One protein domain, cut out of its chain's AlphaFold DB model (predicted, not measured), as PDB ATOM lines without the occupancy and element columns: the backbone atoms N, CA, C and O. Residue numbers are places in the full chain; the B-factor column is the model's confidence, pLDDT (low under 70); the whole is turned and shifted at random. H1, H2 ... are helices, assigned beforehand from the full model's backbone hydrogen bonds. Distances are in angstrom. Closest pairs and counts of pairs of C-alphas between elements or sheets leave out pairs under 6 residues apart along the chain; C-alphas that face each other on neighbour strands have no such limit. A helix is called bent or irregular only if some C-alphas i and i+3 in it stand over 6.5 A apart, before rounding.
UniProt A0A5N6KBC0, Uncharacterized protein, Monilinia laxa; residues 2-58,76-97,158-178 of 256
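AT A GLANCE: This is residues 2 to 58, 76 to 97 and 158 to 178 of the 256 residues of an uncharacterized protein of Monilinia laxa (UniProt A0A5N6KBC0). Helices H1, H2, H5 and H3 pack side by side in a bundle, and H4 lies along the outside of the pair H1 and H3, more loosely joined to the rest. Residues 90 to 96, of which 90 is the last residue of H4, stick out. The 100 printed residues hold five named helices, H1 to H5 in that order, and no named strand: all helix, in an up-and-down bundle, each helix running against the one before it. The whole is compact, with a radius of gyration of the C-alphas of 13.3 A and spans of 38 by 30 by 22 A.

IN THESE COORDINATES: H1, residues 2 to 12, begins at C-alpha 2 (13.737, 12.294, -23.716) and measures 15.5 A. H2, residues 16 to 29, measures 19.9 A. H3, residues 34 to 58, is the longest at 36.3 A. H4, residues 79 to 90, measures 17.0 A and is irregular: C-alphas 85 and 88 are 7.2 A apart. H5, residues 160 to 177, measures 26.2 A and ends at C-alpha 177 (-6.668, 16.279, -1.577).

HOW THE PARTS SIT: H1 and H2 form a helical hairpin, closest at the C-alphas of Thr 7 and Ala 19, 5.1 A, with a shallow tilt of 34 degrees, only just short of steep. H2 touches H5, closest at C-alphas 27 and 161, 5.7 A, opposite ways. H5 touches H3, closest at C-alphas 164 and 44, 5.4 A, the same way. H4 touches H3 with residues 81 to 84 alone, closest at C-alphas 84 and 46, 7.0 A. H4 and H1 only just touch, with 3 pairs of C-alphas within 8 A, the closest Leu 85 and Leu 8 at 6.5 A; of H4, residues 85 to 88 alone take part. H2 and H4 are apart, as are H4 and H5. In H1, H2, H3 and H5 every O i to N i+4 pair is within hydrogen-bond range; in H4, 5 of 8 are.

THE WHOLE: The two C-alphas farthest apart, Asp 93 and Ala 177, are 41.0 A from each other. Residues 59 to 75 and 98 to 157 are not printed, with 13.5 A and 28.7 A between the C-alphas across the cuts. The links H1 to H2 and H2 to H3 are tight. Mean pLDDT of the printed part is 82.0; it is under 70 at residues 57 to 58, 76 to 77, 88 to 97 and 177 to 178.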
ATOM      1  N   HIS A   2      13.795  11.144 -24.643       78.44
ATOM      2  CA  HIS A   2      13.737  12.294 -23.716       78.44
ATOM      3  C   HIS A   2      12.330  12.681 -23.235       78.44
ATOM      4  O   HIS A   2      12.170  13.021 -22.067       78.44
ATOM      5  N   ILE A   3      11.305  12.577 -24.093       84.12
ATOM      6  CA  ILE A   3       9.920  12.903 -23.708       84.12
ATOM      7  C   ILE A   3       9.383  11.970 -22.616       84.12
ATOM      8  O   ILE A   3       8.699  12.412 -21.698       84.12
ATOM      9  N   TRP A   4       9.752  10.691 -22.670       86.31
ATOM     10  CA  TRP A   4       9.349   9.694 -21.687       86.31
ATOM     11  C   TRP A   4      10.047   9.939 -20.344       86.31
ATOM     12  O   TRP A   4       9.375  10.018 -19.318       86.31
ATOM     13  N   ARG A   5      11.363  10.204 -20.359       85.62
ATOM     14  CA  ARG A   5      12.120  10.554 -19.143       85.62
ATOM     15  C   ARG A   5      11.542  11.805 -18.490       85.62
ATOM     16  O   ARG A   5      11.257  11.810 -17.299       85.62
ATOM     17  N   CYS A   6      11.311  12.843 -19.292       88.44
ATOM     18  CA  CYS A   6      10.688  14.082 -18.840       88.44
ATOM     19  C   CYS A   6       9.320  13.816 -18.195       88.44
ATOM     20  O   CYS A   6       9.060  14.316 -17.106       88.44
ATOM     21  N   THR A   7       8.496  12.956 -18.801       91.31
ATOM     22  CA  THR A   7       7.190  12.570 -18.246       91.31
ATOM     23  C   THR A   7       7.324  11.988 -16.838       91.31
ATOM     24  O   THR A   7       6.615  12.431 -15.939       91.31
ATOM     25  N   LEU A   8       8.251  11.052 -16.610       89.56
ATOM     26  CA  LEU A   8       8.450  10.448 -15.288       89.56
ATOM     27  C   LEU A   8       8.870  11.476 -14.228       89.56
ATOM     28  O   LEU A   8       8.298  11.497 -13.139       89.56
ATOM     29  N   PHE A   9       9.815  12.363 -14.556       88.00
ATOM     30  CA  PHE A   9      10.244  13.427 -13.642       88.00
ATOM     31  C   PHE A   9       9.124  14.425 -13.338       88.00
ATOM     32  O   PHE A   9       8.968  14.838 -12.191       88.00
ATOM     33  N   LEU A  10       8.319  14.795 -14.338       90.06
ATOM     34  CA  LEU A  10       7.185  15.699 -14.148       90.06
ATOM     35  C   LEU A  10       6.095  15.063 -13.277       90.06
ATOM     36  O   LEU A  10       5.552  15.737 -12.403       90.06
ATOM     37  N   LEU A  11       5.810  13.768 -13.462       89.12
ATOM     38  CA  LEU A  11       4.871  13.019 -12.622       89.12
ATOM     39  C   LEU A  11       5.366  12.903 -11.177       89.12
ATOM     40  O   LEU A  11       4.591  13.137 -10.250       89.12
ATOM     41  N   PHE A  12       6.651  12.599 -10.985       86.44
ATOM     42  CA  PHE A  12       7.273  12.539  -9.663       86.44
ATOM     43  C   PHE A  12       7.289  13.911  -8.966       86.44
ATOM     44  O   PHE A  12       6.990  14.007  -7.779       86.44
ATOM     45  N   GLY A  13       7.566  14.985  -9.711       83.25
ATOM     46  CA  GLY A  13       7.558  16.363  -9.209       83.25
ATOM     47  C   GLY A  13       6.164  16.978  -9.019       83.25
ATOM     48  O   GLY A  13       6.061  18.123  -8.589       83.25
ATOM     49  N   GLY A  14       5.088  16.257  -9.354       84.94
ATOM     50  CA  GLY A  14       3.712  16.752  -9.238       84.94
ATOM     51  C   GLY A  14       3.305  17.788 -10.296       84.94
ATOM     52  O   GLY A  14       2.272  18.445 -10.161       84.94
ATOM     53  N   HIS A  15       4.083  17.941 -11.367       89.19
ATOM     54  CA  HIS A  15       3.792  18.834 -12.490       89.19
ATOM     55  C   HIS A  15       2.870  18.150 -13.515       89.19
ATOM     56  O   HIS A  15       3.269  17.858 -14.644       89.19
ATOM     57  N   PHE A  16       1.620  17.890 -13.122       90.62
ATOM     58  CA  PHE A  16       0.667  17.096 -13.914       90.62
ATOM     59  C   PHE A  16       0.288  17.720 -15.263       90.62
ATOM     60  O   PHE A  16       0.129  16.994 -16.238       90.62
ATOM     61  N   ASP A  17       0.203  19.048 -15.348       91.56
ATOM     62  CA  ASP A  17      -0.165  19.760 -16.584       91.56
ATOM     63  C   ASP A  17       0.928  19.667 -17.672       91.56
ATOM     64  O   ASP A  17       0.677  19.423 -18.857       91.56
ATOM     65  N   ALA A  18       2.192  19.742 -17.256       92.56
ATOM     66  CA  ALA A  18       3.311  19.487 -18.153       92.56
ATOM     67  C   ALA A  18       3.383  17.993 -18.526       92.56
ATOM     68  O   ALA A  18       3.568  17.649 -19.696       92.56
ATOM     69  N   ALA A  19       3.173  17.096 -17.555       92.69
ATOM     70  CA  ALA A  19       3.207  15.654 -17.787       92.69
ATOM     71  C   ALA A  19       2.118  15.190 -18.769       92.69
ATOM     72  O   ALA A  19       2.404  14.398 -19.668       92.69
ATOM     73  N   ILE A  20       0.887  15.704 -18.649       94.25
ATOM     74  CA  ILE A  20      -0.219  15.318 -19.537       94.25
ATOM     75  C   ILE A  20       0.050  15.750 -20.980       94.25
ATOM     76  O   ILE A  20      -0.308  15.036 -21.916       94.25
ATOM     77  N   THR A  21       0.749  16.869 -21.177       94.88
ATOM     78  CA  THR A  21       1.175  17.323 -22.504       94.88
ATOM     79  C   THR A  21       2.155  16.330 -23.136       94.88
ATOM     80  O   THR A  21       1.968  15.925 -24.287       94.88
ATOM     81  N   CYS A  22       3.147  15.855 -22.376       93.69
ATOM     82  CA  CYS A  22       4.074  14.820 -22.843       93.69
ATOM     83  C   CYS A  22       3.368  13.482 -23.126       93.69
ATOM     84  O   CYS A  22       3.657  12.837 -24.135       93.69
ATOM     85  N   ILE A  23       2.402  13.090 -22.288       93.62
ATOM     86  CA  ILE A  23       1.604  11.867 -22.471       93.62
ATOM     87  C   ILE A  23       0.738  11.956 -23.727       93.62
ATOM     88  O   ILE A  23       0.670  10.994 -24.484       93.62
ATOM     89  N   ARG A  24       0.107  13.102 -23.999       94.12
ATOM     90  CA  ARG A  24      -0.677  13.309 -25.227       94.12
ATOM     91  C   ARG A  24       0.195  13.212 -26.473       94.12
ATOM     92  O   ARG A  24      -0.197  12.560 -27.436       94.12
ATOM     93  N   ALA A  25       1.393  13.793 -26.439       92.12
ATOM     94  CA  ALA A  25       2.354  13.644 -27.525       92.12
ATOM     95  C   ALA A  25       2.753  12.168 -27.741       92.12
ATOM     96  O   ALA A  25       2.791  11.706 -28.880       92.12
ATOM     97  N   ALA A  26       2.975  11.404 -26.665       89.44
ATOM     98  CA  ALA A  26       3.252   9.966 -26.747       89.44
ATOM     99  C   ALA A  26       2.041   9.144 -27.233       89.44
ATOM    100  O   ALA A  26       2.206   8.174 -27.974       89.44
ATOM    101  N   ALA A  27       0.820   9.561 -26.890       91.25
ATOM    102  CA  ALA A  27      -0.417   8.930 -27.340       91.25
ATOM    103  C   ALA A  27      -0.651   9.107 -28.849       91.25
ATOM    104  O   ALA A  27      -1.115   8.173 -29.496       91.25
ATOM    105  N   ILE A  28      -0.263  10.252 -29.431       91.62
ATOM    106  CA  ILE A  28      -0.322  10.485 -30.890       91.62
ATOM    107  C   ILE A  28       0.593   9.508 -31.642       91.62
ATOM    108  O   ILE A  28       0.232   9.013 -32.706       91.62
ATOM    109  N   ILE A  29       1.764   9.192 -31.078       87.12
ATOM    110  CA  ILE A  29       2.668   8.163 -31.622       87.12
ATOM    111  C   ILE A  29       2.009   6.773 -31.532       87.12
ATOM    112  O   ILE A  29       2.248   5.908 -32.380       87.12
ATOM    113  N   GLY A  30       1.154   6.562 -30.528       81.50
ATOM    114  CA  GLY A  30       0.293   5.391 -30.401       81.50
ATOM    115  C   GLY A  30       1.084   4.088 -30.340       81.50
ATOM    116  O   GLY A  30       2.065   3.971 -29.607       81.50
ATOM    117  N   TYR A  31       0.673   3.107 -31.136       82.12
ATOM    118  CA  TYR A  31       1.298   1.781 -31.196       82.12
ATOM    119  C   TYR A  31       2.302   1.646 -32.351       82.12
ATOM    120  O   TYR A  31       2.743   0.544 -32.656       82.12
ATOM    121  N   SER A  32       2.677   2.755 -33.004       77.88
ATOM    122  CA  SER A  32       3.560   2.730 -34.185       77.88
ATOM    123  C   SER A  32       4.972   2.214 -33.894       77.88
ATOM    124  O   SER A  32       5.679   1.794 -34.808       77.88
ATOM    125  N   ARG A  33       5.402   2.258 -32.628       79.19
ATOM    126  CA  ARG A  33       6.698   1.757 -32.168       79.19
ATOM    127  C   ARG A  33       6.495   0.906 -30.923       79.19
ATOM    128  O   ARG A  33       5.944   1.403 -29.943       79.19
ATOM    129  N   GLU A  34       7.019  -0.317 -30.924       76.19
ATOM    130  CA  GLU A  34       7.007  -1.223 -29.760       76.19
ATOM    131  C   GLU A  34       7.612  -0.556 -28.517       76.19
ATOM    132  O   GLU A  34       7.077  -0.659 -27.416       76.19
ATOM    133  N   VAL A  35       8.662   0.246 -28.716       80.94
ATOM    134  CA  VAL A  35       9.276   1.076 -27.672       80.94
ATOM    135  C   VAL A  35       8.255   2.006 -27.007       80.94
ATOM    136  O   VAL A  35       8.257   2.145 -25.790       80.94
ATOM    137  N   ASN A  36       7.351   2.620 -27.777       86.44
ATOM    138  CA  ASN A  36       6.330   3.510 -27.222       86.44
ATOM    139  C   ASN A  36       5.308   2.730 -26.381       86.44
ATOM    140  O   ASN A  36       4.855   3.217 -25.348       86.44
ATOM    141  N   VAL A  37       4.993   1.494 -26.780       85.12
ATOM    142  CA  VAL A  37       4.115   0.594 -26.017       85.12
ATOM    143  C   VAL A  37       4.766   0.195 -24.691       85.12
ATOM    144  O   VAL A  37       4.130   0.304 -23.645       85.12
ATOM    145  N   ALA A  38       6.043  -0.194 -24.707       83.88
ATOM    146  CA  ALA A  38       6.803  -0.503 -23.495       83.88
ATOM    147  C   ALA A  38       6.893   0.710 -22.550       83.88
ATOM    148  O   ALA A  38       6.653   0.593 -21.347       83.88
ATOM    149  N   CYS A  39       7.140   1.898 -23.106       87.00
ATOM    150  CA  CYS A  39       7.125   3.162 -22.378       87.00
ATOM    151  C   CYS A  39       5.773   3.433 -21.694       87.00
ATOM    152  O   CYS A  39       5.749   3.817 -20.522       87.00
ATOM    153  N   GLY A  40       4.659   3.221 -22.403       89.19
ATOM    154  CA  GLY A  40       3.304   3.365 -21.864       89.19
ATOM    155  C   GLY A  40       3.004   2.370 -20.741       89.19
ATOM    156  O   GLY A  40       2.516   2.775 -19.684       89.19
ATOM    157  N   ARG A  41       3.389   1.095 -20.918       88.62
ATOM    158  CA  ARG A  41       3.305   0.048 -19.878       88.62
ATOM    159  C   ARG A  41       4.029   0.472 -18.602       88.62
ATOM    160  O   ARG A  41       3.448   0.395 -17.519       88.62
ATOM    161  N   HIS A  42       5.259   0.970 -18.734       89.00
ATOM    162  CA  HIS A  42       6.045   1.435 -17.589       89.00
ATOM    163  C   HIS A  42       5.395   2.623 -16.885       89.00
ATOM    164  O   HIS A  42       5.274   2.613 -15.664       89.00
ATOM    165  N   ILE A  43       4.919   3.627 -17.631       91.12
ATOM    166  CA  ILE A  43       4.242   4.792 -17.038       91.12
ATOM    167  C   ILE A  43       2.977   4.359 -16.285       91.12
ATOM    168  O   ILE A  43       2.725   4.837 -15.180       91.12
ATOM    169  N   ALA A  44       2.185   3.448 -16.853       91.75
ATOM    170  CA  ALA A  44       0.968   2.949 -16.222       91.75
ATOM    171  C   ALA A  44       1.255   2.191 -14.915       91.75
ATOM    172  O   ALA A  44       0.545   2.371 -13.920       91.75
ATOM    173  N   PHE A  45       2.305   1.365 -14.910       90.38
ATOM    174  CA  PHE A  45       2.808   0.698 -13.711       90.38
ATOM    175  C   PHE A  45       3.278   1.723 -12.670       90.38
ATOM    176  O   PHE A  45       2.778   1.732 -11.548       90.38
ATOM    177  N   PHE A  46       4.148   2.651 -13.070       90.12
ATOM    178  CA  PHE A  46       4.706   3.683 -12.199       90.12
ATOM    179  C   PHE A  46       3.622   4.545 -11.538       90.12
ATOM    180  O   PHE A  46       3.655   4.759 -10.329       90.12
ATOM    181  N   LEU A  47       2.614   4.987 -12.297       91.06
ATOM    182  CA  LEU A  47       1.477   5.740 -11.760       91.06
ATOM    183  C   LEU A  47       0.663   4.932 -10.748       91.06
ATOM    184  O   LEU A  47       0.254   5.477  -9.726       91.06
ATOM    185  N   SER A  48       0.446   3.641 -11.012       91.19
ATOM    186  CA  SER A  48      -0.266   2.759 -10.080       91.19
ATOM    187  C   SER A  48       0.499   2.652  -8.755       91.19
ATOM    188  O   SER A  48      -0.090   2.834  -7.692       91.19
ATOM    189  N   THR A  49       1.822   2.482  -8.821       88.88
ATOM    190  CA  THR A  49       2.708   2.468  -7.649       88.88
ATOM    191  C   THR A  49       2.686   3.797  -6.890       88.88
ATOM    192  O   THR A  49       2.607   3.803  -5.661       88.88
ATOM    193  N   LEU A  50       2.706   4.937  -7.591       86.94
ATOM    194  CA  LEU A  50       2.640   6.258  -6.959       86.94
ATOM    195  C   LEU A  50       1.313   6.500  -6.227       86.94
ATOM    196  O   LEU A  50       1.327   7.062  -5.128       86.94
ATOM    197  N   ILE A  51       0.189   6.082  -6.818       88.38
ATOM    198  CA  ILE A  51      -1.155   6.151  -6.221       88.38
ATOM    199  C   ILE A  51      -1.229   5.263  -4.972       88.38
ATOM    200  O   ILE A  51      -1.624   5.731  -3.902       88.38
ATOM    201  N   GLU A  52      -0.789   4.007  -5.073       87.00
ATOM    202  CA  GLU A  52      -0.786   3.038  -3.968       87.00
ATOM    203  C   GLU A  52       0.040   3.546  -2.777       87.00
ATOM    204  O   GLU A  52      -0.431   3.593  -1.633       87.00
ATOM    205  N   LYS A  53       1.260   4.023  -3.056       81.88
ATOM    206  CA  LYS A  53       2.143   4.618  -2.048       81.88
ATOM    207  C   LYS A  53       1.535   5.852  -1.423       81.88
ATOM    208  O   LYS A  53       1.632   6.038  -0.211       81.88
ATOM    209  N   LYS A  54       0.841   6.670  -2.213       79.19
ATOM    210  CA  LYS A  54       0.167   7.844  -1.676       79.19
ATOM    211  C   LYS A  54      -0.933   7.471  -0.693       79.19
ATOM    212  O   LYS A  54      -0.976   8.023   0.404       79.19
ATOM    213  N   ARG A  55      -1.802   6.530  -1.063       82.50
ATOM    214  CA  ARG A  55      -2.891   6.054  -0.199       82.50
ATOM    215  C   ARG A  55      -2.342   5.453   1.091       82.50
ATOM    216  O   ARG A  55      -2.821   5.792   2.170       82.50
ATOM    217  N   SER A  56      -1.270   4.671   0.980       78.56
ATOM    218  CA  SER A  56      -0.557   4.089   2.120       78.56
ATOM    219  C   SER A  56       0.075   5.153   3.027       78.56
ATOM    220  O   SER A  56      -0.047   5.080   4.250       78.56
ATOM    221  N   SER A  57       0.697   6.184   2.443       69.00
ATOM    222  CA  SER A  57       1.292   7.311   3.180       69.00
ATOM    223  C   SER A  57       0.249   8.219   3.835       69.00
ATOM    224  O   SER A  57       0.520   8.812   4.867       69.00
ATOM    225  N   SER A  58      -0.959   8.313   3.271       61.56
ATOM    226  CA  SER A  58      -2.050   9.104   3.845       61.56
ATOM    227  C   SER A  58      -2.740   8.398   5.018       61.56
ATOM    228  O   SER A  58      -3.390   9.074   5.814       61.56
ATOM    229  N   GLU A  76       9.597  11.122   0.150       52.81
ATOM    230  CA  GLU A  76      10.921  11.314   0.737       52.81
ATOM    231  C   GLU A  76      11.753  10.029   0.602       52.81
ATOM    232  O   GLU A  76      11.577   9.073   1.343       52.81
ATOM    233  N   MET A  77      12.588  10.001  -0.440       56.75
ATOM    234  CA  MET A  77      13.565   8.959  -0.755       56.75
ATOM    235  C   MET A  77      13.043   7.523  -0.697       56.75
ATOM    236  O   MET A  77      13.737   6.632  -0.216       56.75
ATOM    237  N   ASP A  78      11.841   7.274  -1.215       70.56
ATOM    238  CA  ASP A  78      11.410   5.896  -1.406       70.56
ATOM    239  C   ASP A  78      12.280   5.253  -2.500       70.56
ATOM    240  O   ASP A  78      12.083   5.480  -3.700       70.56
ATOM    241  N   GLU A  79      13.304   4.516  -2.061       75.94
ATOM    242  CA  GLU A  79      14.358   3.931  -2.896       75.94
ATOM    243  C   GLU A  79      13.775   3.105  -4.046       75.94
ATOM    244  O   GLU A  79      14.300   3.115  -5.157       75.94
ATOM    245  N   GLU A  80      12.631   2.463  -3.819       80.38
ATOM    246  CA  GLU A  80      11.914   1.693  -4.830       80.38
ATOM    247  C   GLU A  80      11.302   2.597  -5.918       80.38
ATOM    248  O   GLU A  80      11.389   2.289  -7.107       80.38
ATOM    249  N   VAL A  81      10.724   3.750  -5.555       83.12
ATOM    250  CA  VAL A  81      10.196   4.714  -6.545       83.12
ATOM    251  C   VAL A  81      11.337   5.305  -7.371       83.12
ATOM    252  O   VAL A  81      11.210   5.451  -8.589       83.12
ATOM    253  N   LEU A  82      12.466   5.602  -6.725       82.44
ATOM    254  CA  LEU A  82      13.674   6.078  -7.399       82.44
ATOM    255  C   LEU A  82      14.278   5.005  -8.318       82.44
ATOM    256  O   LEU A  82      14.744   5.334  -9.413       82.44
ATOM    257  N   ALA A  83      14.210   3.728  -7.937       83.38
ATOM    258  CA  ALA A  83      14.603   2.615  -8.797       83.38
ATOM    259  C   ALA A  83      13.729   2.550 -10.063       83.38
ATOM    260  O   ALA A  83      14.253   2.412 -11.166       83.38
ATOM    261  N   TYR A  84      12.412   2.752  -9.953       84.31
ATOM    262  CA  TYR A  84      11.527   2.789 -11.128       84.31
ATOM    263  C   TYR A  84      11.708   4.029 -12.006       84.31
ATOM    264  O   TYR A  84      11.566   3.939 -13.228       84.31
ATOM    265  N   LEU A  85      12.050   5.173 -11.409       84.12
ATOM    266  CA  LEU A  85      12.379   6.401 -12.135       84.12
ATOM    267  C   LEU A  85      13.675   6.241 -12.952       84.12
ATOM    268  O   LEU A  85      13.780   6.749 -14.067       84.12
ATOM    269  N   SER A  86      14.652   5.516 -12.397       76.50
ATOM    270  CA  SER A  86      15.971   5.263 -12.997       76.50
ATOM    271  C   SER A  86      16.043   3.983 -13.847       76.50
ATOM    272  O   SER A  86      17.023   3.763 -14.556       76.50
ATOM    273  N   GLY A  87      15.000   3.152 -13.858       70.88
ATOM    274  CA  GLY A  87      14.971   1.888 -14.607       70.88
ATOM    275  C   GLY A  87      15.110   2.022 -16.132       70.88
ATOM    276  O   GLY A  87      15.559   1.085 -16.784       70.88
ATOM    277  N   ASP A  88      14.827   3.194 -16.712       64.31
ATOM    278  CA  ASP A  88      14.979   3.474 -18.160       64.31
ATOM    279  C   ASP A  88      16.393   3.313 -18.713       64.31
ATOM    280  O   ASP A  88      16.649   3.355 -19.915       64.31
ATOM    281  N   LEU A  89      17.354   3.285 -17.803       55.94
ATOM    282  CA  LEU A  89      18.745   3.561 -18.097       55.94
ATOM    283  C   LEU A  89      19.520   2.291 -18.408       55.94
ATOM    284  O   LEU A  89      20.732   2.352 -18.546       55.94
ATOM    285  N   GLN A  90      18.858   1.139 -18.481       54.75
ATOM    286  CA  GLN A  90      19.537  -0.155 -18.551       54.75
ATOM    287  C   GLN A  90      19.367  -0.863 -19.904       54.75
ATOM    288  O   GLN A  90      19.980  -1.903 -20.116       54.75
ATOM    289  N   GLY A  91      18.567  -0.312 -20.827       52.78
ATOM    290  CA  GLY A  91      18.151  -1.014 -22.051       52.78
ATOM    291  C   GLY A  91      18.748  -0.533 -23.379       52.78
ATOM    292  O   GLY A  91      18.385  -1.090 -24.412       52.78
ATOM    293  N   GLY A  92      19.613   0.487 -23.411       52.41
ATOM    294  CA  GLY A  92      20.155   1.001 -24.677       52.41
ATOM    295  C   GLY A  92      21.496   1.720 -24.553       52.41
ATOM    296  O   GLY A  92      21.878   2.140 -23.464       52.41
ATOM    297  N   ASP A  93      22.166   1.905 -25.695       51.47
ATOM    298  CA  ASP A  93      23.454   2.621 -25.854       51.47
ATOM    299  C   ASP A  93      23.419   4.073 -25.321       51.47
ATOM    300  O   ASP A  93      24.444   4.678 -25.021       51.47
ATOM    301  N   GLU A  94      22.212   4.622 -25.132       51.56
ATOM    302  CA  GLU A  94      21.921   5.978 -24.636       51.56
ATOM    303  C   GLU A  94      21.713   6.061 -23.106       51.56
ATOM    304  O   GLU A  94      21.052   6.958 -22.552       51.56
ATOM    305  N   ALA A  95      22.223   5.062 -22.395       53.53
ATOM    306  CA  ALA A  95      22.276   5.024 -20.949       53.53
ATOM    307  C   ALA A  95      23.408   5.931 -20.433       53.53
ATOM    308  O   ALA A  95      24.545   5.498 -20.296       53.53
ATOM    309  N   TRP A  96      23.095   7.183 -20.090       50.59
ATOM    310  CA  TRP A  96      23.990   8.168 -19.440       50.59
ATOM    311  C   TRP A  96      24.899   7.641 -18.306       50.59
ATOM    312  O   TRP A  96      25.961   8.212 -18.091       50.59
ATOM    313  N   ILE A  97      24.543   6.559 -17.600       47.47
ATOM    314  CA  ILE A  97      25.398   5.950 -16.559       47.47
ATOM    315  C   ILE A  97      26.534   5.105 -17.176       47.47
ATOM    316  O   ILE A  97      27.601   4.961 -16.585       47.47
ATOM    317  N   TRP A 158      -2.066  -3.476 -20.658       85.50
ATOM    318  CA  TRP A 158      -1.868  -2.326 -19.764       85.50
ATOM    319  C   TRP A 158      -2.950  -1.238 -19.847       85.50
ATOM    320  O   TRP A 158      -2.897  -0.278 -19.071       85.50
ATOM    321  N   GLY A 159      -3.921  -1.380 -20.757       85.06
ATOM    322  CA  GLY A 159      -5.113  -0.531 -20.856       85.06
ATOM    323  C   GLY A 159      -4.974   0.738 -21.702       85.06
ATOM    324  O   GLY A 159      -5.889   1.557 -21.701       85.06
ATOM    325  N   GLY A 160      -3.865   0.905 -22.425       91.00
ATOM    326  CA  GLY A 160      -3.691   1.992 -23.391       91.00
ATOM    327  C   GLY A 160      -3.392   3.365 -22.784       91.00
ATOM    328  O   GLY A 160      -3.341   3.568 -21.565       91.00
ATOM    329  N   TRP A 161      -3.156   4.334 -23.668       92.50
ATOM    330  CA  TRP A 161      -2.774   5.695 -23.284       92.50
ATOM    331  C   TRP A 161      -3.907   6.439 -22.572       92.50
ATOM    332  O   TRP A 161      -3.650   7.297 -21.730       92.50
ATOM    333  N   GLU A 162      -5.150   6.073 -22.854       92.75
ATOM    334  CA  GLU A 162      -6.358   6.582 -22.212       92.75
ATOM    335  C   GLU A 162      -6.357   6.241 -20.720       92.75
ATOM    336  O   GLU A 162      -6.619   7.105 -19.879       92.75
ATOM    337  N   ARG A 163      -5.971   5.005 -20.368       93.25
ATOM    338  CA  ARG A 163      -5.815   4.601 -18.966       93.25
ATOM    339  C   ARG A 163      -4.715   5.396 -18.275       93.25
ATOM    340  O   ARG A 163      -4.893   5.792 -17.129       93.25
ATOM    341  N   VAL A 164      -3.597   5.655 -18.949       93.75
ATOM    342  CA  VAL A 164      -2.513   6.475 -18.382       93.75
ATOM    343  C   VAL A 164      -2.991   7.895 -18.088       93.75
ATOM    344  O   VAL A 164      -2.741   8.391 -16.993       93.75
ATOM    345  N   GLN A 165      -3.721   8.527 -19.009       94.38
ATOM    346  CA  GLN A 165      -4.296   9.860 -18.782       94.38
ATOM    347  C   GLN A 165      -5.248   9.860 -17.580       94.38
ATOM    348  O   GLN A 165      -5.114  10.696 -16.689       94.38
ATOM    349  N   TYR A 166      -6.134   8.865 -17.499       94.94
ATOM    350  CA  TYR A 166      -7.021   8.688 -16.352       94.94
ATOM    351  C   TYR A 166      -6.250   8.535 -15.029       94.94
ATOM    352  O   TYR A 166      -6.600   9.164 -14.030       94.94
ATOM    353  N   LEU A 167      -5.180   7.734 -15.006       94.06
ATOM    354  CA  LEU A 167      -4.349   7.553 -13.811       94.06
ATOM    355  C   LEU A 167      -3.666   8.857 -13.379       94.06
ATOM    356  O   LEU A 167      -3.572   9.110 -12.181       94.06
ATOM    357  N   VAL A 168      -3.236   9.702 -14.321       93.75
ATOM    358  CA  VAL A 168      -2.700  11.034 -14.000       93.75
ATOM    359  C   VAL A 168      -3.757  11.904 -13.334       93.75
ATOM    360  O   VAL A 168      -3.467  12.514 -12.310       93.75
ATOM    361  N   ASP A 169      -4.985  11.925 -13.854       92.94
ATOM    362  CA  ASP A 169      -6.073  12.711 -13.266       92.94
ATOM    363  C   ASP A 169      -6.431  12.232 -11.856       92.94
ATOM    364  O   ASP A 169      -6.608  13.041 -10.939       92.94
ATOM    365  N   VAL A 170      -6.509  10.913 -11.655       91.94
ATOM    366  CA  VAL A 170      -6.706  10.309 -10.328       91.94
ATOM    367  C   VAL A 170      -5.581  10.735  -9.393       91.94
ATOM    368  O   VAL A 170      -5.831  11.232  -8.294       91.94
ATOM    369  N   PHE A 171      -4.339  10.614  -9.848       88.19
ATOM    370  CA  PHE A 171      -3.181  10.943  -9.041       88.19
ATOM    371  C   PHE A 171      -3.083  12.441  -8.716       88.19
ATOM    372  O   PHE A 171      -2.730  12.812  -7.592       88.19
ATOM    373  N   ALA A 172      -3.452  13.321  -9.649       88.38
ATOM    374  CA  ALA A 172      -3.506  14.766  -9.450       88.38
ATOM    375  C   ALA A 172      -4.559  15.154  -8.400       88.38
ATOM    376  O   ALA A 172      -4.286  15.969  -7.510       88.38
ATOM    377  N   ARG A 173      -5.738  14.520  -8.441       88.31
ATOM    378  CA  ARG A 173      -6.795  14.702  -7.432       88.31
ATOM    379  C   ARG A 173      -6.327  14.267  -6.054       88.31
ATOM    380  O   ARG A 173      -6.463  15.028  -5.100       88.31
ATOM    381  N   GLU A 174      -5.716  13.091  -5.951       83.25
ATOM    382  CA  GLU A 174      -5.176  12.614  -4.680       83.25
ATOM    383  C   GLU A 174      -4.067  13.542  -4.165       83.25
ATOM    384  O   GLU A 174      -3.989  13.817  -2.968       83.25
ATOM    385  N   SER A 175      -3.215  14.065  -5.059       79.44
ATOM    386  CA  SER A 175      -2.147  15.030  -4.728       79.44
ATOM    387  C   SER A 175      -2.685  16.334  -4.166       79.44
ATOM    388  O   SER A 175      -2.099  16.892  -3.241       79.44
ATOM    389  N   SER A 176      -3.825  16.777  -4.685       73.62
ATOM    390  CA  SER A 176      -4.497  18.001  -4.259       73.62
ATOM    391  C   SER A 176      -5.278  17.803  -2.955       73.62
ATOM    392  O   SER A 176      -5.304  18.693  -2.109       73.62
ATOM    393  N   ALA A 177      -5.865  16.617  -2.755       66.06
ATOM    394  CA  ALA A 177      -6.668  16.279  -1.577       66.06
ATOM    395  C   ALA A 177      -5.868  16.266  -0.266       66.06
ATOM    396  O   ALA A 177      -6.443  16.375   0.811       66.06
ATOM    397  N   SER A 178      -4.540  16.164  -0.345       58.25
ATOM    398  CA  SER A 178      -3.670  16.203   0.831       58.25
ATOM    399  C   SER A 178      -3.191  17.615   1.206       58.25
ATOM    400  O   SER A 178      -2.338  17.757   2.082       58.25
TER     401      SER A 178